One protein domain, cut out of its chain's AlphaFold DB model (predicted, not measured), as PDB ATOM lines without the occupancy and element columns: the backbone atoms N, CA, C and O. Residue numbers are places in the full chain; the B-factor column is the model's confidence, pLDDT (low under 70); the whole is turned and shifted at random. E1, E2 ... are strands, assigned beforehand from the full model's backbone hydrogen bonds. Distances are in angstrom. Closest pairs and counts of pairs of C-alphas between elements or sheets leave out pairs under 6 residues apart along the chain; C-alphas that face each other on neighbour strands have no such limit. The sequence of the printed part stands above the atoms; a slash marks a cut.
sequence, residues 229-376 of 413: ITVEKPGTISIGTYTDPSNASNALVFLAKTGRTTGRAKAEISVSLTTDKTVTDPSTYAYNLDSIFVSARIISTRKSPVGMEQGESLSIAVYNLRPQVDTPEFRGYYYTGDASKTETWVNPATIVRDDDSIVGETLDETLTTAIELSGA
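What this domain is: This is residues 229 to 376 of the 413 residues of an uncharacterized protein of Ruficoccus amylovorans (UniProt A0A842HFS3). You are looking at a long, thin rod of strands: towards one end runs the twisted sheet of E5, E6, E7, E9 and E10, with the hairpin E2 and E3 packing on E9 and E10, and towards the other the narrow ribbon of E1 and E4. Residues 270 to 285, of which 270 to 274 belong to E4, stick out at the ribbon's end of the rod, and residues 310 to 315, at the turn of the hairpin E5 and E6, stick out at the opposite end. The printed part has 148 residues, with ten named strands, E1 to E10 in chain order, and no named helix; its class is all strand. The sheet round E5 is branched and antiparallel, E3, E2 and E8 form a mixed sheet in that order, and E1 and E4 are antiparallel. The whole is extended, with a radius of gyration of the C-alphas of 25.9 A and spans of 94 by 30 by 20 A.

How they stand to each other: Start at E1, residues 229 to 233, and look across to its antiparallel neighbour E4, residues 261 to 274, where N 231 and O 263 are 2.9 A apart, within hydrogen-bond range. E1 runs on into E2, residues 235 to 244, at 37 degrees. E2 forms a hairpin with E3, residues 247 to 258; N 240 and O 254 are 2.8 A apart. E3 bends by 76 degrees at residue 250, and E4 by 64 degrees at residue 266. E8, residues 333 to 335, is the parallel neighbour of E2, with N 237 and O 334 3.0 A apart. Next find E5, residues 293 to 311: E6, residues 314 to 326, and E7, residues 329 to 331, lie on one side of it, and E10, residues 362 to 375, on the other side. Here N 300 and O 324 are 2.9 A apart, N 294 and O 330 3.0 A, and N 299 and O 370 2.8 A. E9, residues 340 to 350, forms a hairpin with E10; N 345 and O 367 are 2.8 A apart. The closest C-alphas of E3 and E9 are those of Asn 250 and Trp 345, 4.6 A apart. E4 is apart from E9 and E10.

Where its parts are: Find C-alpha 229 at (-17.740, 3.954, 22.034), where E1 begins. E2 measures 28.1 A, E3 28.3 A and E4 35.2 A. From C-alpha 293 at (-36.393, 11.852, 9.799), E5 runs 54.5 A. E6 measures 38.2 A, E9 32.4 A and E10 42.4 A, ending at C-alpha 375, (-37.898, 12.122, 4.152).

The domain as a whole: The C-alphas farthest apart, Leu 273 and Glu 312, are 94.0 A apart. The printed part has no cut. The links E4 to E5 and E9 to E10 are long. Look for pLDDT under 70 at residue 283, residues 308 to 316 and residues 350 to 362.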
ATOM      1  N   ILE A 229     -16.752   2.936  21.684       93.69
ATOM      2  CA  ILE A 229     -17.740   3.954  22.034       93.69
ATOM      3  C   ILE A 229     -19.167   3.421  21.888       93.69
ATOM      4  O   ILE A 229     -19.450   2.511  21.103       93.69
ATOM      5  N   THR A 230     -20.089   3.990  22.666       94.44
ATOM      6  CA  THR A 230     -21.520   3.688  22.546       94.44
ATOM      7  C   THR A 230     -22.135   4.600  21.494       94.44
ATOM      8  O   THR A 230     -22.030   5.817  21.603       94.44
ATOM      9  N   VAL A 231     -22.794   4.011  20.499       93.50
ATOM     10  CA  VAL A 231     -23.451   4.732  19.401       93.50
ATOM     11  C   VAL A 231     -24.942   4.424  19.380       93.50
ATOM     12  O   VAL A 231     -25.366   3.318  19.734       93.50
ATOM     13  N   GLU A 232     -25.745   5.383  18.931       92.69
ATOM     14  CA  GLU A 232     -27.169   5.173  18.703       92.69
ATOM     15  C   GLU A 232     -27.428   4.869  17.226       92.69
ATOM     16  O   GLU A 232     -27.085   5.636  16.330       92.69
ATOM     17  N   LYS A 233     -28.034   3.715  16.957       91.44
ATOM     18  CA  LYS A 233     -28.404   3.291  15.612       91.44
ATOM     19  C   LYS A 233     -29.794   3.826  15.269       91.44
ATOM     20  O   LYS A 233     -30.695   3.759  16.117       91.44
ATOM     21  N   PRO A 234     -29.997   4.312  14.033       93.50
ATOM     22  CA  PRO A 234     -31.308   4.768  13.585       93.50
ATOM     23  C   PRO A 234     -32.331   3.628  13.641       93.50
ATOM     24  O   PRO A 234     -31.989   2.452  13.492       93.50
ATOM     25  N   GLY A 235     -33.601   3.985  13.805       95.00
ATOM     26  CA  GLY A 235     -34.694   3.052  13.557       95.00
ATOM     27  C   GLY A 235     -35.044   2.991  12.069       95.00
ATOM     28  O   GLY A 235     -34.613   3.833  11.279       95.00
ATOM     29  N   THR A 236     -35.871   2.019  11.691       95.31
ATOM     30  CA  THR A 236     -36.414   1.918  10.330       95.31
ATOM     31  C   THR A 236     -37.934   1.961  10.329       95.31
ATOM     32  O   THR A 236     -38.588   1.480  11.260       95.31
ATOM     33  N   ILE A 237     -38.489   2.556   9.275       96.50
ATOM     34  CA  ILE A 237     -39.917   2.526   8.952       96.50
ATOM     35  C   ILE A 237     -40.084   1.813   7.611       96.50
ATOM     36  O   ILE A 237     -39.372   2.109   6.658       96.50
ATOM     37  N   SER A 238     -41.022   0.885   7.511       95.56
ATOM     38  CA  SER A 238     -41.373   0.260   6.235       95.56
ATOM     39  C   SER A 238     -42.878   0.090   6.118       95.56
ATOM     40  O   SER A 238     -43.609   0.131   7.114       95.56
ATOM     41  N   ILE A 239     -43.361  -0.073   4.889       96.38
ATOM     42  CA  ILE A 239     -44.771  -0.353   4.641       96.38
ATOM     43  C   ILE A 239     -44.974  -1.868   4.651       96.38
ATOM     44  O   ILE A 239     -44.456  -2.591   3.803       96.38
ATOM     45  N   GLY A 240     -45.725  -2.347   5.639       94.75
ATOM     46  CA  GLY A 240     -46.183  -3.726   5.718       94.75
ATOM     47  C   GLY A 240     -47.479  -3.929   4.942       94.75
ATOM     48  O   GLY A 240     -48.241  -2.991   4.695       94.75
ATOM     49  N   THR A 241     -47.755  -5.175   4.572       94.19
ATOM     50  CA  THR A 241     -49.036  -5.574   3.984       94.19
ATOM     51  C   THR A 241     -49.549  -6.797   4.709       94.19
ATOM     52  O   THR A 241     -48.833  -7.783   4.869       94.19
ATOM     53  N   TYR A 242     -50.783  -6.706   5.175       92.69
ATOM     54  CA  TYR A 242     -51.536  -7.834   5.676       92.69
ATOM     55  C   TYR A 242     -52.478  -8.293   4.571       92.69
ATOM     56  O   TYR A 242     -53.273  -7.493   4.086       92.69
ATOM     57  N   THR A 243     -52.389  -9.561   4.190       92.81
ATOM     58  CA  THR A 243     -53.294 -10.191   3.224       92.81
ATOM     59  C   THR A 243     -54.139 -11.220   3.957       92.81
ATOM     60  O   THR A 243     -53.604 -12.005   4.744       92.81
ATOM     61  N   ASP A 244     -55.447 -11.218   3.710       87.38
ATOM     62  CA  ASP A 244     -56.355 -12.200   4.299       87.38
ATOM     63  C   ASP A 244     -55.997 -13.614   3.801       87.38
ATOM     64  O   ASP A 244     -56.033 -13.865   2.591       87.38
ATOM     65  N   PRO A 245     -55.683 -14.575   4.691       84.38
ATOM     66  CA  PRO A 245     -55.393 -15.944   4.273       84.38
ATOM     67  C   PRO A 245     -56.603 -16.649   3.638       84.38
ATOM     68  O   PRO A 245     -56.420 -17.630   2.920       84.38
ATOM     69  N   SER A 246     -57.827 -16.177   3.894       84.62
ATOM     70  CA  SER A 246     -59.065 -16.718   3.327       84.62
ATOM     71  C   SER A 246     -59.490 -16.048   2.013       84.62
ATOM     72  O   SER A 246     -60.269 -16.629   1.258       84.62
ATOM     73  N   ASN A 247     -58.946 -14.864   1.701       81.69
ATOM     74  CA  ASN A 247     -59.188 -14.142   0.454       81.69
ATOM     75  C   ASN A 247     -57.955 -13.319   0.054       81.69
ATOM     76  O   ASN A 247     -57.805 -12.166   0.446       81.69
ATOM     77  N   ALA A 248     -57.104 -13.883  -0.804       75.31
ATOM     78  CA  ALA A 248     -55.849 -13.249  -1.214       75.31
ATOM     79  C   ALA A 248     -56.010 -11.893  -1.939       75.31
ATOM     80  O   ALA A 248     -55.019 -11.189  -2.118       75.31
ATOM     81  N   SER A 249     -57.228 -11.522  -2.355       80.75
ATOM     82  CA  SER A 249     -57.518 -10.208  -2.950       80.75
ATOM     83  C   SER A 249     -57.776  -9.114  -1.904       80.75
ATOM     84  O   SER A 249     -57.791  -7.939  -2.254       80.75
ATOM     85  N   ASN A 250     -57.971  -9.483  -0.634       87.31
ATOM     86  CA  ASN A 250     -58.156  -8.552   0.472       87.31
ATOM     87  C   ASN A 250     -56.817  -8.258   1.143       87.31
ATOM     88  O   ASN A 250     -56.206  -9.140   1.755       87.31
ATOM     89  N   ALA A 251     -56.385  -7.000   1.065       90.38
ATOM     90  CA  ALA A 251     -55.153  -6.551   1.689       90.38
ATOM     91  C   ALA A 251     -55.317  -5.203   2.402       90.38
ATOM     92  O   ALA A 251     -56.107  -4.347   2.009       90.38
ATOM     93  N   LEU A 252     -54.544  -5.016   3.470       90.62
ATOM     94  CA  LEU A 252     -54.400  -3.750   4.181       90.62
ATOM     95  C   LEU A 252     -52.923  -3.414   4.329       90.62
ATOM     96  O   LEU A 252     -52.109  -4.273   4.671       90.62
ATOM     97  N   VAL A 253     -52.582  -2.147   4.126       94.69
ATOM     98  CA  VAL A 253     -51.247  -1.632   4.445       94.69
ATOM     99  C   VAL A 253     -51.201  -1.088   5.861       94.69
ATOM    100  O   VAL A 253     -52.176  -0.528   6.365       94.69
ATOM    101  N   PHE A 254     -50.044  -1.233   6.495       93.31
ATOM    102  CA  PHE A 254     -49.761  -0.677   7.811       93.31
ATOM    103  C   PHE A 254     -48.303  -0.221   7.887       93.31
ATOM    104  O   PHE A 254     -47.452  -0.683   7.128       93.31
ATOM    105  N   LEU A 255     -47.999   0.679   8.821       95.00
ATOM    106  CA  LEU A 255     -46.618   1.049   9.113       95.00
ATOM    107  C   LEU A 255     -45.967  -0.002  10.011       95.00
ATOM    108  O   LEU A 255     -46.424  -0.243  11.130       95.00
ATOM    109  N   ALA A 256     -44.873  -0.592   9.542       94.44
ATOM    110  CA  ALA A 256     -43.979  -1.404  10.349       94.44
ATOM    111  C   ALA A 256     -42.826  -0.531  10.863       94.44
ATOM    112  O   ALA A 256     -42.201   0.215  10.108       94.44
ATOM    113  N   LYS A 257     -42.547  -0.614  12.166       94.44
ATOM    114  CA  LYS A 257     -41.525   0.194  12.838       94.44
ATOM    115  C   LYS A 257     -40.534  -0.703  13.568       94.44
ATOM    116  O   LYS A 257     -40.928  -1.468  14.445       94.44
ATOM    117  N   THR A 258     -39.246  -0.531  13.284       94.69
ATOM    118  CA  THR A 258     -38.152  -1.100  14.083       94.69
ATOM    119  C   THR A 258     -37.526   0.004  14.928       94.69
ATOM    120  O   THR A 258     -37.135   1.047  14.410       94.69
ATOM    121  N   GLY A 259     -37.480  -0.193  16.248       91.62
ATOM    122  CA  GLY A 259     -36.992   0.809  17.199       91.62
ATOM    123  C   GLY A 259     -35.517   1.180  17.008       91.62
ATOM    124  O   GLY A 259     -34.731   0.394  16.484       91.62
ATOM    125  N   ARG A 260     -35.148   2.377  17.479       93.62
ATOM    126  CA  ARG A 260     -33.744   2.780  17.637       93.62
ATOM    127  C   ARG A 260     -33.073   1.851  18.645       93.62
ATOM    128  O   ARG A 260     -33.716   1.391  19.590       93.62
ATOM    129  N   THR A 261     -31.798   1.561  18.434       92.75
ATOM    130  CA  THR A 261     -31.032   0.673  19.318       92.75
ATOM    131  C   THR A 261     -29.702   1.306  19.669       92.75
ATOM    132  O   THR A 261     -29.135   2.054  18.880       92.75
ATOM    133  N   THR A 262     -29.184   1.000  20.850       93.12
ATOM    134  CA  THR A 262     -27.819   1.363  21.229       93.12
ATOM    135  C   THR A 262     -26.879   0.212  20.889       93.12
ATOM    136  O   THR A 262     -27.211  -0.963  21.052       93.12
ATOM    137  N   GLY A 263     -25.706   0.542  20.360       91.06
ATOM    138  CA  GLY A 263     -24.673  -0.420  19.995       91.06
ATOM    139  C   GLY A 263     -23.289   0.071  20.392       91.06
ATOM    140  O   GLY A 263     -23.135   1.159  20.938       91.06
ATOM    141  N   ARG A 264     -22.274  -0.743  20.101       92.69
ATOM    142  CA  ARG A 264     -20.869  -0.354  20.239       92.69
ATOM    143  C   ARG A 264     -20.219  -0.249  18.868       92.69
ATOM    144  O   ARG A 264     -20.491  -1.086  18.007       92.69
ATOM    145  N   ALA A 265     -19.378   0.761  18.695       92.56
ATOM    146  CA  ALA A 265     -18.522   0.934  17.531       92.56
ATOM    147  C   ALA A 265     -17.082   1.150  17.998       92.56
ATOM    148  O   ALA A 265     -16.850   1.774  19.032       92.56
ATOM    149  N   LYS A 266     -16.125   0.614  17.241       94.94
ATOM    150  CA  LYS A 266     -14.706   0.871  17.468       94.94
ATOM    151  C   LYS A 266     -14.377   2.253  16.907       94.94
ATOM    152  O   LYS A 266     -14.708   2.516  15.753       94.94
ATOM    153  N   ALA A 267     -13.765   3.109  17.714       95.44
ATOM    154  CA  ALA A 267     -13.336   4.441  17.316       95.44
ATOM    155  C   ALA A 267     -11.848   4.641  17.608       95.44
ATOM    156  O   ALA A 267     -11.333   4.170  18.621       95.44
ATOM    157  N   GLU A 268     -11.189   5.364  16.715       96.38
ATOM    158  CA  GLU A 268      -9.862   5.934  16.899       96.38
ATOM    159  C   GLU A 268     -10.023   7.290  17.589       96.38
ATOM    160  O   GLU A 268     -10.766   8.159  17.121       96.38
ATOM    161  N   ILE A 269      -9.361   7.452  18.730       96.19
ATOM    162  CA  ILE A 269      -9.382   8.661  19.545       96.19
ATOM    163  C   ILE A 269      -8.021   9.326  19.415       96.19
ATOM    164  O   ILE A 269      -7.004   8.709  19.720       96.19
ATOM    165  N   SER A 270      -8.013  10.587  18.987       96.44
ATOM    166  CA  SER A 270      -6.798  11.397  18.875       96.44
ATOM    167  C   SER A 270      -6.912  12.628  19.763       96.44
ATOM    168  O   SER A 270      -7.895  13.373  19.685       96.44
ATOM    169  N   VAL A 271      -5.910  12.839  20.620       96.62
ATOM    170  CA  VAL A 271      -5.775  14.040  21.451       96.62
ATOM    171  C   VAL A 271      -4.662  14.896  20.875       96.62
ATOM    172  O   VAL A 271      -3.519  14.459  20.750       96.62
ATOM    173  N   SER A 272      -4.980  16.144  20.548       96.50
ATOM    174  CA  SER A 272      -4.038  17.089  19.954       96.50
ATOM    175  C   SER A 272      -4.098  18.458  20.623       96.50
ATOM    176  O   SER A 272      -5.109  18.836  21.217       96.50
ATOM    177  N   LEU A 273      -3.005  19.212  20.531       97.00
ATOM    178  CA  LEU A 273      -2.961  20.622  20.908       97.00
ATOM    179  C   LEU A 273      -2.958  21.481  19.642       97.00
ATOM    180  O   LEU A 273      -2.089  21.332  18.782       97.00
ATOM    181  N   THR A 274      -3.899  22.411  19.540       95.94
ATOM    182  CA  THR A 274      -4.058  23.300  18.386       95.94
ATOM    183  C   THR A 274      -4.291  24.744  18.828       95.94
ATOM    184  O   THR A 274      -4.598  25.019  19.986       95.94
ATOM    185  N   THR A 275      -4.117  25.687  17.911       95.75
ATOM    186  CA  THR A 275      -4.523  27.092  18.077       95.75
ATOM    187  C   THR A 275      -5.908  27.362  17.487       95.75
ATOM    188  O   THR A 275      -6.472  28.438  17.684       95.75
ATOM    189  N   ASP A 276      -6.467  26.381  16.777       92.50
ATOM    190  CA  ASP A 276      -7.800  26.447  16.205       92.50
ATOM    191  C   ASP A 276      -8.862  26.124  17.261       92.50
ATOM    192  O   ASP A 276      -8.848  25.065  17.886       92.50
ATOM    193  N   LYS A 277      -9.795  27.057  17.457       91.94
ATOM    194  CA  LYS A 277     -10.929  26.892  18.373       91.94
ATOM    195  C   LYS A 277     -12.115  26.171  17.735       91.94
ATOM    196  O   LYS A 277     -13.131  25.983  18.400       91.94
ATOM    197  N   THR A 278     -12.067  25.932  16.428       87.81
ATOM    198  CA  THR A 278     -13.217  25.433  15.686       87.81
ATOM    199  C   THR A 278     -13.337  23.927  15.825       87.81
ATOM    200  O   THR A 278     -12.355  23.182  15.750       87.81
ATOM    201  N   VAL A 279     -14.580  23.503  16.037       83.31
ATOM    202  CA  VAL A 279     -14.964  22.124  15.794       83.31
ATOM    203  C   VAL A 279     -15.134  21.990  14.283       83.31
ATOM    204  O   VAL A 279     -15.818  22.810  13.667       83.31
ATOM    205  N   THR A 280     -14.466  21.015  13.675       76.69
ATOM    206  CA  THR A 280     -14.630  20.683  12.264       76.69
ATOM    207  C   THR A 280     -16.103  20.360  12.043       76.69
ATOM    208  O   THR A 280     -16.656  19.561  12.795       76.69
ATOM    209  N   ASP A 281     -16.732  20.944  11.024       71.88
ATOM    210  CA  ASP A 281     -17.999  20.434  10.490       71.88
ATOM    211  C   ASP A 281     -17.634  19.387   9.421       71.88
ATOM    212  O   ASP A 281     -17.343  19.750   8.273       71.88
ATOM    213  N   PRO A 282     -17.449  18.104   9.786       70.88
ATOM    214  CA  PRO A 282     -17.108  17.072   8.836       70.88
ATOM    215  C   PRO A 282     -18.193  16.978   7.773       70.88
ATOM    216  O   PRO A 282     -19.386  16.964   8.059       70.88
ATOM    217  N   SER A 283     -17.760  16.748   6.534       65.75
ATOM    218  CA  SER A 283     -18.678  16.373   5.448       65.75
ATOM    219  C   SER A 283     -19.554  15.153   5.781       65.75
ATOM    220  O   SER A 283     -20.607  14.976   5.171       65.75
ATOM    221  N   THR A 284     -19.138  14.343   6.767       73.62
ATOM    222  CA  THR A 284     -19.837  13.140   7.212       73.62
ATOM    223  C   THR A 284     -19.666  12.936   8.721       73.62
ATOM    224  O   THR A 284     -18.599  12.514   9.173       73.62
ATOM    225  N   TYR A 285     -20.727  13.183   9.493       84.56
ATOM    226  CA  TYR A 285     -20.814  12.702  10.872       84.56
ATOM    227  C   TYR A 285     -21.312  11.252  10.910       84.56
ATOM    228  O   TYR A 285     -22.354  10.926  10.330       84.56
ATOM    229  N   ALA A 286     -20.596  10.389  11.626       88.56
ATOM    230  CA  ALA A 286     -21.010   9.010  11.845       88.56
ATOM    231  C   ALA A 286     -22.133   8.952  12.890       88.56
ATOM    232  O   ALA A 286     -22.034   9.563  13.949       88.56
ATOM    233  N   TYR A 287     -23.193   8.187  12.615       89.81
ATOM    234  CA  TYR A 287     -24.346   8.004  13.508       89.81
ATOM    235  C   TYR A 287     -25.057   9.303  13.935       89.81
ATOM    236  O   TYR A 287     -25.774   9.307  14.933       89.81
ATOM    237  N   ASN A 288     -24.920  10.395  13.176       89.06
ATOM    238  CA  ASN A 288     -25.681  11.616  13.437       89.06
ATOM    239  C   ASN A 288     -27.155  11.419  13.047       89.06
ATOM    240  O   ASN A 288     -27.478  11.138  11.893       89.06
ATOM    241  N   LEU A 289     -28.047  11.547  14.031       89.50
ATOM    242  CA  LEU A 289     -29.486  11.330  13.875       89.50
ATOM    243  C   LEU A 289     -30.288  12.634  13.775       89.50
ATOM    244  O   LEU A 289     -31.484  12.572  13.489       89.50
ATOM    245  N   ASP A 290     -29.658  13.796  13.966       86.00
ATOM    246  CA  ASP A 290     -30.343  15.092  14.031       86.00
ATOM    247  C   ASP A 290     -30.934  15.512  12.682       86.00
ATOM    248  O   ASP A 290     -31.965  16.185  12.625       86.00
ATOM    249  N   SER A 291     -30.313  15.076  11.584       81.06
ATOM    250  CA  SER A 291     -30.745  15.366  10.214       81.06
ATOM    251  C   SER A 291     -31.616  14.271   9.591       81.06
ATOM    252  O   SER A 291     -32.060  14.417   8.451       81.06
ATOM    253  N   ILE A 292     -31.894  13.179  10.313       90.38
ATOM    254  CA  ILE A 292     -32.586  12.002   9.777       90.38
ATOM    255  C   ILE A 292     -34.004  11.926  10.326       90.38
ATOM    256  O   ILE A 292     -34.221  11.737  11.523       90.38
ATOM    257  N   PHE A 293     -34.992  12.023   9.441       93.56
ATOM    258  CA  PHE A 293     -36.393  11.852   9.799       93.56
ATOM    259  C   PHE A 293     -37.214  11.306   8.632       93.56
ATOM    260  O   PHE A 293     -36.884  11.513   7.463       93.56
ATOM    261  N   VAL A 294     -38.320  10.647   8.968       95.12
ATOM    262  CA  VAL A 294     -39.346  10.196   8.022       95.12
ATOM    263  C   VAL A 294     -40.690  10.747   8.453       95.12
ATOM    264  O   VAL A 294     -41.038  10.682   9.630       95.12
ATOM    265  N   SER A 295     -41.462  11.248   7.500       95.50
ATOM    266  CA  SER A 295     -42.878  11.553   7.672       95.50
ATOM    267  C   SER A 295     -43.691  10.534   6.888       95.50
ATOM    268  O   SER A 295     -43.389  10.255   5.725       95.50
ATOM    269  N   ALA A 296     -44.703   9.956   7.527       95.94
ATOM    270  CA  ALA A 296     -45.651   9.076   6.862       95.94
ATOM    271  C   ALA A 296     -46.984   9.796   6.725       95.94
ATOM    272  O   ALA A 296     -47.472  10.360   7.693       95.94
ATOM    273  N   ARG A 297     -47.601   9.736   5.552       96.75
ATOM    274  CA  ARG A 297     -48.959  10.206   5.305       96.75
ATOM    275  C   ARG A 297     -49.853   8.999   5.084       96.75
ATOM    276  O   ARG A 297     -49.689   8.272   4.111       96.75
ATOM    277  N   ILE A 298     -50.780   8.778   6.007       95.56
ATOM    278  CA  ILE A 298     -51.693   7.637   6.013       95.56
ATOM    279  C   ILE A 298     -53.081   8.152   5.660       95.56
ATOM    280  O   ILE A 298     -53.603   9.037   6.334       95.56
ATOM    281  N   ILE A 299     -53.686   7.597   4.618       95.19
ATOM    282  CA  ILE A 299     -55.042   7.915   4.185       95.19
ATOM    283  C   ILE A 299     -55.864   6.641   4.285       95.19
ATOM    284  O   ILE A 299     -55.597   5.680   3.570       95.19
ATOM    285  N   SER A 300     -56.891   6.640   5.123       93.38
ATOM    286  CA  SER A 300     -57.862   5.551   5.195       93.38
ATOM    287  C   SER A 300     -59.215   6.058   4.726       93.38
ATOM    288  O   SER A 300     -59.787   6.961   5.328       93.38
ATOM    289  N   THR A 301     -59.737   5.484   3.648       94.25
ATOM    290  CA  THR A 301     -61.062   5.807   3.115       94.25
ATOM    291  C   THR A 301     -61.969   4.608   3.291       94.25
ATOM    292  O   THR A 301     -61.766   3.569   2.666       94.25
ATOM    293  N   ARG A 302     -62.990   4.760   4.134       91.75
ATOM    294  CA  ARG A 302     -64.064   3.776   4.263       91.75
ATOM    295  C   ARG A 302     -65.242   4.198   3.391       91.75
ATOM    296  O   ARG A 302     -65.754   5.308   3.549       91.75
ATOM    297  N   LYS A 303     -65.672   3.311   2.502       90.31
ATOM    298  CA  LYS A 303     -66.875   3.441   1.683       90.31
ATOM    299  C   LYS A 303     -67.866   2.367   2.122       90.31
ATOM    300  O   LYS A 303     -67.707   1.201   1.764       90.31
ATOM    301  N   SER A 304     -68.875   2.765   2.888       86.56
ATOM    302  CA  SER A 304     -69.898   1.852   3.412       86.56
ATOM    303  C   SER A 304     -71.228   2.083   2.688       86.56
ATOM    304  O   SER A 304     -71.618   3.242   2.510       86.56
ATOM    305  N   PRO A 305     -71.936   1.027   2.263       83.38
ATOM    306  CA  PRO A 305     -73.275   1.168   1.705       83.38
ATOM    307  C   PRO A 305     -74.247   1.660   2.791       83.38
ATOM    308  O   PRO A 305     -74.193   1.194   3.927       83.38
ATOM    309  N   VAL A 306     -75.110   2.628   2.467       78.44
ATOM    310  CA  VAL A 306     -76.087   3.206   3.419       78.44
ATOM    311  C   VAL A 306     -77.537   3.064   2.980       78.44
ATOM    312  O   VAL A 306     -78.433   3.201   3.803       78.44
ATOM    313  N   GLY A 307     -77.780   2.776   1.707       72.38
ATOM    314  CA  GLY A 307     -79.126   2.614   1.184       72.38
ATOM    315  C   GLY A 307     -79.117   2.281  -0.298       72.38
ATOM    316  O   GLY A 307     -78.081   2.344  -0.962       72.38
ATOM    317  N   MET A 308     -80.294   1.949  -0.810       67.50
ATOM    318  CA  MET A 308     -80.550   1.887  -2.240       67.50
ATOM    319  C   MET A 308     -81.790   2.708  -2.557       67.50
ATOM    320  O   MET A 308     -82.823   2.524  -1.917       67.50
ATOM    321  N   GLU A 309     -81.694   3.581  -3.552       66.00
ATOM    322  CA  GLU A 309     -82.840   4.302  -4.100       66.00
ATOM    323  C   GLU A 309     -83.314   3.578  -5.366       66.00
ATOM    324  O   GLU A 309     -82.519   3.315  -6.272       66.00
ATOM    325  N   GLN A 310     -84.599   3.218  -5.428       62.50
ATOM    326  CA  GLN A 310     -85.217   2.614  -6.612       62.50
ATOM    327  C   GLN A 310     -86.148   3.617  -7.295       62.50
ATOM    328  O   GLN A 310     -87.110   4.091  -6.694       62.50
ATOM    329  N   GLY A 311     -85.876   3.908  -8.567       59.28
ATOM    330  CA  GLY A 311     -86.844   4.482  -9.502       59.28
ATOM    331  C   GLY A 311     -87.455   3.398 -10.397       59.28
ATOM    332  O   GLY A 311     -86.974   2.268 -10.422       59.28
ATOM    333  N   GLU A 312     -88.472   3.742 -11.195       58.38
ATOM    334  CA  GLU A 312     -89.219   2.794 -12.053       58.38
ATOM    335  C   GLU A 312     -88.362   2.019 -13.084       58.38
ATOM    336  O   GLU A 312     -88.840   1.073 -13.707       58.38
ATOM    337  N   SER A 313     -87.097   2.395 -13.304       58.88
ATOM    338  CA  SER A 313     -86.181   1.699 -14.228       58.88
ATOM    339  C   SER A 313     -84.709   1.676 -13.787       58.88
ATOM    340  O   SER A 313     -83.858   1.239 -14.560       58.88
ATOM    341  N   LEU A 314     -84.375   2.144 -12.575       55.47
ATOM    342  CA  LEU A 314     -82.985   2.222 -12.107       55.47
ATOM    343  C   LEU A 314     -82.889   1.986 -10.593       55.47
ATOM    344  O   LEU A 314     -83.600   2.630  -9.824       55.47
ATOM    345  N   SER A 315     -81.969   1.113 -10.176       62.69
ATOM    346  CA  SER A 315     -81.534   0.981  -8.779       62.69
ATOM    347  C   SER A 315     -80.201   1.715  -8.610       62.69
ATOM    348  O   SER A 315     -79.251   1.422  -9.337       62.69
ATOM    349  N   ILE A 316     -80.115   2.653  -7.667       69.00
ATOM    350  CA  ILE A 316     -78.880   3.379  -7.333       69.00
ATOM    351  C   ILE A 316     -78.460   3.006  -5.912       69.00
ATOM    352  O   ILE A 316     -79.197   3.240  -4.957       69.00
ATOM    353  N   ALA A 317     -77.254   2.461  -5.763       70.62
ATOM    354  CA  ALA A 317     -76.643   2.249  -4.456       70.62
ATOM    355  C   ALA A 317     -76.056   3.565  -3.920       70.62
ATOM    356  O   ALA A 317     -75.258   4.226  -4.592       70.62
ATOM    357  N   VAL A 318     -76.424   3.926  -2.691       77.94
ATOM    358  CA  VAL A 318     -75.924   5.111  -1.989       77.94
ATOM    359  C   VAL A 318     -74.848   4.678  -0.997       77.94
ATOM    360  O   VAL A 318     -75.051   3.764  -0.195       77.94
ATOM    361  N   TYR A 319     -73.698   5.352  -1.033       82.62
ATOM    362  CA  TYR A 319     -72.558   5.067  -0.163       82.62
ATOM    363  C   TYR A 319     -72.207   6.277   0.695       82.62
ATOM    364  O   TYR A 319     -72.244   7.416   0.233       82.62
ATOM    365  N   ASN A 320     -71.780   6.015   1.925       85.44
ATOM    366  CA  ASN A 320     -71.133   7.000   2.775       85.44
ATOM    367  C   ASN A 320     -69.613   6.850   2.659       85.44
ATOM    368  O   ASN A 320     -69.083   5.748   2.808       85.44
ATOM    369  N   LEU A 321     -68.926   7.961   2.397       88.00
ATOM    370  CA  LEU A 321     -67.473   8.040   2.293       88.00
ATOM    371  C   LEU A 321     -66.915   8.754   3.521       88.00
ATOM    372  O   LEU A 321     -67.250   9.907   3.786       88.00
ATOM    373  N   ARG A 322     -66.035   8.075   4.258       89.44
ATOM    374  CA  ARG A 322     -65.380   8.611   5.456       89.44
ATOM    375  C   ARG A 322     -63.862   8.533   5.292       89.44
ATOM    376  O   ARG A 322     -63.291   7.475   5.569       89.44
ATOM    377  N   PRO A 323     -63.209   9.604   4.807       90.50
ATOM    378  CA  PRO A 323     -61.758   9.685   4.775       90.50
ATOM    379  C   PRO A 323     -61.199  10.095   6.145       90.50
ATOM    380  O   PRO A 323     -61.725  10.990   6.805       90.50
ATOM    381  N   GLN A 324     -60.097   9.470   6.538       92.88
ATOM    382  CA  GLN A 324     -59.258   9.852   7.667       92.88
ATOM    383  C   GLN A 324     -57.823  10.007   7.166       92.88
ATOM    384  O   GLN A 324     -57.346   9.177   6.392       92.88
ATOM    385  N   VAL A 325     -57.147  11.068   7.606       93.88
ATOM    386  CA  VAL A 325     -55.744  11.331   7.272       93.88
ATOM    387  C   VAL A 325     -54.948  11.488   8.561       93.88
ATOM    388  O   VAL A 325     -55.378  12.221   9.451       93.88
ATOM    389  N   ASP A 326     -53.806  10.813   8.644       94.69
ATOM    390  CA  ASP A 326     -52.827  10.950   9.723       94.69
ATOM    391  C   ASP A 326     -51.433  11.205   9.132       94.69
ATOM    392  O   ASP A 326     -51.105  10.700   8.055       94.69
ATOM    393  N   THR A 327     -50.627  12.014   9.818       93.69
ATOM    394  CA  THR A 327     -49.289  12.418   9.363       93.69
ATOM    395  C   THR A 327     -48.244  12.322  10.481       93.69
ATOM    396  O   THR A 327     -47.764  13.359  10.950       93.69
ATOM    397  N   PRO A 328     -47.898  11.114  10.967       94.06
ATOM    398  CA  PRO A 328     -46.873  10.959  11.993       94.06
ATOM    399  C   PRO A 328     -45.462  11.243  11.459       94.06
ATOM    400  O   PRO A 328     -45.097  10.861  10.344       94.06
ATOM    401  N   GLU A 329     -44.638  11.850  12.312       93.38
ATOM    402  CA  GLU A 329     -43.213  12.080  12.068       93.38
ATOM    403  C   GLU A 329     -42.341  11.197  12.967       93.38
ATOM    404  O   GLU A 329     -42.603  11.012  14.159       93.38
ATOM    405  N   PHE A 330     -41.255  10.682  12.398       93.88
ATOM    406  CA  PHE A 330     -40.318   9.773  13.041       93.88
ATOM    407  C   PHE A 330     -38.894  10.337  12.944       93.88
ATOM    408  O   PHE A 330     -38.191  10.112  11.960       93.88
ATOM    409  N   ARG A 331     -38.451  11.064  13.977       93.56
ATOM    410  CA  ARG A 331     -37.066  11.568  14.091       93.56
ATOM    411  C   ARG A 331     -36.090  10.459  14.484       93.56
ATOM    412  O   ARG A 331     -36.388   9.668  15.380       93.56
ATOM    413  N   GLY A 332     -34.927  10.411  13.839       93.12
ATOM    414  CA  GLY A 332     -33.938   9.340  13.979       93.12
ATOM    415  C   GLY A 332     -34.327   8.041  13.262       93.12
ATOM    416  O   GLY A 332     -33.845   6.968  13.632       93.12
ATOM    417  N   TYR A 333     -35.225   8.123  12.275       95.44
ATOM    418  CA  TYR A 333     -35.658   6.998  11.445       95.44
ATOM    419  C   TYR A 333     -35.435   7.306   9.970       95.44
ATOM    420  O   TYR A 333     -35.604   8.446   9.547       95.44
ATOM    421  N   TYR A 334     -35.121   6.272   9.195       95.62
ATOM    422  CA  TYR A 334     -35.147   6.292   7.733       95.62
ATOM    423  C   TYR A 334     -36.081   5.188   7.234       95.62
ATOM    424  O   TYR A 334     -36.341   4.220   7.959       95.62
ATOM    425  N   TYR A 335     -36.628   5.332   6.029       95.19
ATOM    426  CA  TYR A 335     -37.525   4.323   5.488       95.19
ATOM    427  C   TYR A 335     -36.796   3.307   4.615       95.19
ATOM    428  O   TYR A 335     -35.788   3.615   3.980       95.19
ATOM    429  N   THR A 336     -37.315   2.082   4.587       93.69
ATOM    430  CA  THR A 336     -36.818   0.993   3.744       93.69
ATOM    431  C   THR A 336     -37.961   0.349   2.965       93.69
ATOM    432  O   THR A 336     -39.099   0.288   3.433       93.69
ATOM    433  N   GLY A 337     -37.654  -0.152   1.767       90.69
ATOM    434  CA  GLY A 337     -38.655  -0.732   0.870       90.69
ATOM    435  C   GLY A 337     -39.480   0.333   0.148       90.69
ATOM    436  O   GLY A 337     -38.940   1.349  -0.292       90.69
ATOM    437  N   ASP A 338     -40.777   0.073  -0.003       92.50
ATOM    438  CA  ASP A 338     -41.679   0.918  -0.783       92.50
ATOM    439  C   ASP A 338     -41.885   2.294  -0.126       92.50
ATOM    440  O   ASP A 338     -42.213   2.397   1.056       92.50
ATOM    441  N   ALA A 339     -41.739   3.362  -0.916       93.38
ATOM    442  CA  ALA A 339     -42.024   4.732  -0.480       93.38
ATOM    443  C   ALA A 339     -43.527   5.061  -0.509       93.38
ATOM    444  O   ALA A 339     -43.963   6.035   0.090       93.38
ATOM    445  N   SER A 340     -44.333   4.274  -1.218       95.50
ATOM    446  CA  SER A 340     -45.784   4.431  -1.246       95.50
ATOM    447  C   SER A 340     -46.448   3.096  -1.537       95.50
ATOM    448  O   SER A 340     -45.950   2.320  -2.353       95.50
ATOM    449  N   LYS A 341     -47.574   2.831  -0.876       96.25
ATOM    450  CA  LYS A 341     -48.400   1.657  -1.151       96.25
ATOM    451  C   LYS A 341     -49.861   1.929  -0.837       96.25
ATOM    452  O   LYS A 341     -50.178   2.583   0.153       96.25
ATOM    453  N   THR A 342     -50.747   1.400  -1.673       95.44
ATOM    454  CA  THR A 342     -52.199   1.473  -1.492       95.44
ATOM    455  C   THR A 342     -52.782   0.084  -1.635       95.44
ATOM    456  O   THR A 342     -52.496  -0.592  -2.616       95.44
ATOM    457  N   GLU A 343     -53.608  -0.323  -0.677       95.25
ATOM    458  CA  GLU A 343     -54.322  -1.599  -0.717       95.25
ATOM    459  C   GLU A 343     -55.786  -1.386  -0.337       95.25
ATOM    460  O   GLU A 343     -56.135  -0.426   0.361       95.25
ATOM    461  N   THR A 344     -56.651  -2.272  -0.826       92.12
ATOM    462  CA  THR A 344     -58.088  -2.227  -0.551       92.12
ATOM    463  C   THR A 344     -58.553  -3.538   0.056       92.12
ATOM    464  O   THR A 344     -58.241  -4.623  -0.429       92.12
ATOM    465  N   TRP A 345     -59.349  -3.408   1.107       92.00
ATOM    466  CA  TRP A 345     -60.040  -4.501   1.756       92.00
ATOM    467  C   TRP A 345     -61.526  -4.426   1.437       92.00
ATOM    468  O   TRP A 345     -62.159  -3.395   1.680       92.00
ATOM    469  N   VAL A 346     -62.085  -5.515   0.916       89.06
ATOM    470  CA  VAL A 346     -63.493  -5.623   0.534       89.06
ATOM    471  C   VAL A 346     -64.196  -6.580   1.494       89.06
ATOM    472  O   VAL A 346     -63.797  -7.738   1.622       89.06
ATOM    473  N   ASN A 347     -65.249  -6.113   2.161       84.25
ATOM    474  CA  ASN A 347     -66.128  -6.953   2.969       84.25
ATOM    475  C   ASN A 347     -67.559  -6.900   2.425       84.25
ATOM    476  O   ASN A 347     -68.066  -5.803   2.188       84.25
ATOM    477  N   PRO A 348     -68.247  -8.045   2.308       80.94
ATOM    478  CA  PRO A 348     -69.667  -8.044   1.999       80.94
ATOM    479  C   PRO A 348     -70.447  -7.380   3.142       80.94
ATOM    480  O   PRO A 348     -70.278  -7.725   4.313       80.94
ATOM    481  N   ALA A 349     -71.318  -6.439   2.798       74.56
ATOM    482  CA  ALA A 349     -72.201  -5.726   3.706       74.56
ATOM    483  C   ALA A 349     -73.658  -5.871   3.246       74.56
ATOM    484  O   ALA A 349     -73.988  -5.793   2.061       74.56
ATOM    485  N   THR A 350     -74.556  -6.085   4.203       69.81
ATOM    486  CA  THR A 350     -75.992  -6.196   3.946       69.81
ATOM    487  C   THR A 350     -76.693  -4.925   4.404       69.81
ATOM    488  O   THR A 350     -76.512  -4.472   5.533       69.81
ATOM    489  N   ILE A 351     -77.515  -4.337   3.532       65.81
ATOM    490  CA  ILE A 351     -78.457  -3.289   3.936       65.81
ATOM    491  C   ILE A 351     -79.781  -3.966   4.302       65.81
ATOM    492  O   ILE A 351     -80.316  -4.755   3.520       65.81
ATOM    493  N   VAL A 352     -80.324  -3.647   5.479       57.19
ATOM    494  CA  VAL A 352     -81.683  -4.039   5.879       57.19
ATOM    495  C   VAL A 352     -82.647  -2.944   5.413       57.19
ATOM    496  O   VAL A 352     -82.462  -1.782   5.762       57.19
ATOM    497  N   ARG A 353     -83.641  -3.298   4.586       56.41
ATOM    498  CA  ARG A 353     -84.748  -2.393   4.224       56.41
ATOM    499  C   ARG A 353     -85.658  -2.203   5.439       56.41
ATOM    500  O   ARG A 353     -85.922  -3.180   6.133       56.41
ATOM    501  N   ASP A 354     -86.125  -0.976   5.663       52.97
ATOM    502  CA  ASP A 354     -86.945  -0.635   6.838       52.97
ATOM    503  C   ASP A 354     -88.405  -1.121   6.724       52.97
ATOM    504  O   ASP A 354     -89.077  -1.237   7.737       52.97
ATOM    505  N   ASP A 355     -88.876  -1.519   5.535       51.50
ATOM    506  CA  ASP A 355     -90.236  -2.040   5.348       51.50
ATOM    507  C   ASP A 355     -90.237  -3.375   4.568       51.50
ATOM    508  O   ASP A 355     -89.841  -3.443   3.404       51.50
ATOM    509  N   ASP A 356     -90.689  -4.430   5.254       43.91
ATOM    510  CA  ASP A 356     -91.165  -5.743   4.788       43.91
ATOM    511  C   ASP A 356     -90.272  -6.652   3.894       43.91
ATOM    512  O   ASP A 356     -90.155  -6.512   2.682       43.91
ATOM    513  N   SER A 357     -89.804  -7.749   4.513       44.56
ATOM    514  CA  SER A 357     -89.513  -9.077   3.926       44.56
ATOM    515  C   SER A 357     -88.406  -9.246   2.849       44.56
ATOM    516  O   SER A 357     -88.662  -9.231   1.652       44.56
ATOM    517  N   ILE A 358     -87.232  -9.675   3.346       43.75
ATOM    518  CA  ILE A 358     -86.282 -10.698   2.830       43.75
ATOM    519  C   ILE A 358     -85.517 -10.436   1.498       43.75
ATOM    520  O   ILE A 358     -86.074 -10.387   0.410       43.75
ATOM    521  N   VAL A 359     -84.177 -10.483   1.646       50.66
ATOM    522  CA  VAL A 359     -83.051 -10.527   0.678       50.66
ATOM    523  C   VAL A 359     -82.681  -9.163   0.075       50.66
ATOM    524  O   VAL A 359     -83.256  -8.713  -0.902       50.66
ATOM    525  N   GLY A 360     -81.740  -8.406   0.639       52.84
ATOM    526  CA  GLY A 360     -80.386  -8.844   0.982       52.84
ATOM    527  C   GLY A 360     -79.451  -8.698  -0.220       52.84
ATOM    528  O   GLY A 360     -78.674  -9.609  -0.494       52.84
ATOM    529  N   GLU A 361     -79.544  -7.594  -0.971       57.88
ATOM    530  CA  GLU A 361     -78.473  -7.259  -1.908       57.88
ATOM    531  C   GLU A 361     -77.196  -7.074  -1.090       57.88
ATOM    532  O   GLU A 361     -77.117  -6.231  -0.191       57.88
ATOM    533  N   THR A 362     -76.233  -7.959  -1.335       63.47
ATOM    534  CA  THR A 362     -74.918  -7.874  -0.716       63.47
ATOM    535  C   THR A 362     -74.158  -6.816  -1.496       63.47
ATOM    536  O   THR A 362     -73.815  -7.032  -2.656       63.47
ATOM    537  N   LEU A 363     -73.965  -5.654  -0.883       75.81
ATOM    538  CA  LEU A 363     -73.097  -4.613  -1.414       75.81
ATOM    539  C   LEU A 363     -71.754  -4.697  -0.707       75.81
ATOM    540  O   LEU A 363     -71.679  -5.063   0.458       75.81
ATOM    541  N   ASP A 364     -70.694  -4.296  -1.383       83.94
ATOM    542  CA  ASP A 364     -69.372  -4.309  -0.778       83.94
ATOM    543  C   ASP A 364     -69.127  -3.041   0.051       83.94
ATOM    544  O   ASP A 364     -69.239  -1.911  -0.442       83.94
ATOM    545  N   GLU A 365     -68.750  -3.223   1.315       86.19
ATOM    546  CA  GLU A 365     -68.015  -2.215   2.068       86.19
ATOM    547  C   GLU A 365     -66.539  -2.306   1.680       86.19
ATOM    548  O   GLU A 365     -65.930  -3.375   1.717       86.19
ATOM    549  N   THR A 366     -65.947  -1.167   1.325       90.31
ATOM    550  CA  THR A 366     -64.523  -1.090   0.982       90.31
ATOM    551  C   THR A 366     -63.780  -0.197   1.956       90.31
ATOM    552  O   THR A 366     -64.222   0.905   2.289       90.31
ATOM    553  N   LEU A 367     -62.633  -0.680   2.419       91.56
ATOM    554  CA  LEU A 367     -61.659   0.088   3.174       91.56
ATOM    555  C   LEU A 367     -60.380   0.158   2.347       91.56
ATOM    556  O   LEU A 367     -59.673  -0.834   2.209       91.56
ATOM    557  N   THR A 368     -60.082   1.334   1.812       93.56
ATOM    558  CA  THR A 368     -58.819   1.590   1.120       93.56
ATOM    559  C   THR A 368     -57.877   2.311   2.068       93.56
ATOM    560  O   THR A 368     -58.228   3.374   2.584       93.56
ATOM    561  N   THR A 369     -56.682   1.762   2.272       95.12
ATOM    562  CA  THR A 369     -55.611   2.435   3.011       95.12
ATOM    563  C   THR A 369     -54.450   2.707   2.063       95.12
ATOM    564  O   THR A 369     -53.974   1.800   1.385       95.12
ATOM    565  N   ALA A 370     -53.997   3.955   2.026       95.25
ATOM    566  CA  ALA A 370     -52.804   4.393   1.318       95.25
ATOM    567  C   ALA A 370     -51.795   4.950   2.325       95.25
ATOM    568  O   ALA A 370     -52.170   5.694   3.231       95.25
ATOM    569  N   ILE A 371     -50.527   4.586   2.174       97.06
ATOM    570  CA  ILE A 371     -49.419   5.104   2.977       97.06
ATOM    571  C   ILE A 371     -48.377   5.669   2.022       97.06
ATOM    572  O   ILE A 371     -47.943   4.975   1.108       97.06
ATOM    573  N   GLU A 372     -47.957   6.906   2.263       96.56
ATOM    574  CA  GLU A 372     -46.884   7.589   1.540       96.56
ATOM    575  C   GLU A 372     -45.793   7.980   2.544       96.56
ATOM    576  O   GLU A 372     -46.057   8.699   3.506       96.56
ATOM    577  N   LEU A 373     -44.571   7.495   2.349       96.38
ATOM    578  CA  LEU A 373     -43.398   7.853   3.138       96.38
ATOM    579  C   LEU A 373     -42.609   8.947   2.419       96.38
ATOM    580  O   LEU A 373     -42.390   8.899   1.210       96.38
ATOM    581  N   SER A 374     -42.153   9.932   3.183       94.19
ATOM    582  CA  SER A 374     -41.296  11.022   2.718       94.19
ATOM    583  C   SER A 374     -40.191  11.297   3.740       94.19
ATOM    584  O   SER A 374     -40.337  10.971   4.918       94.19
ATOM    585  N   GLY A 375     -39.071  11.876   3.304       93.31
ATOM    586  CA  GLY A 375     -37.898  12.122   4.152       93.31
ATOM    587  C   GLY A 375     -36.730  11.189   3.828       93.31
ATOM    588  O   GLY A 375     -36.497  10.866   2.665       93.31
ATOM    589  N   ALA A 376     -35.973  10.784   4.846       93.00
ATOM    590  CA  ALA A 376     -34.743  10.016   4.682       93.00
ATOM    591  C   ALA A 376     -35.011   8.577   4.204       93.00
ATOM    592  O   ALA A 376     -35.654   7.793   4.900       93.00
TER     593      ALA A 376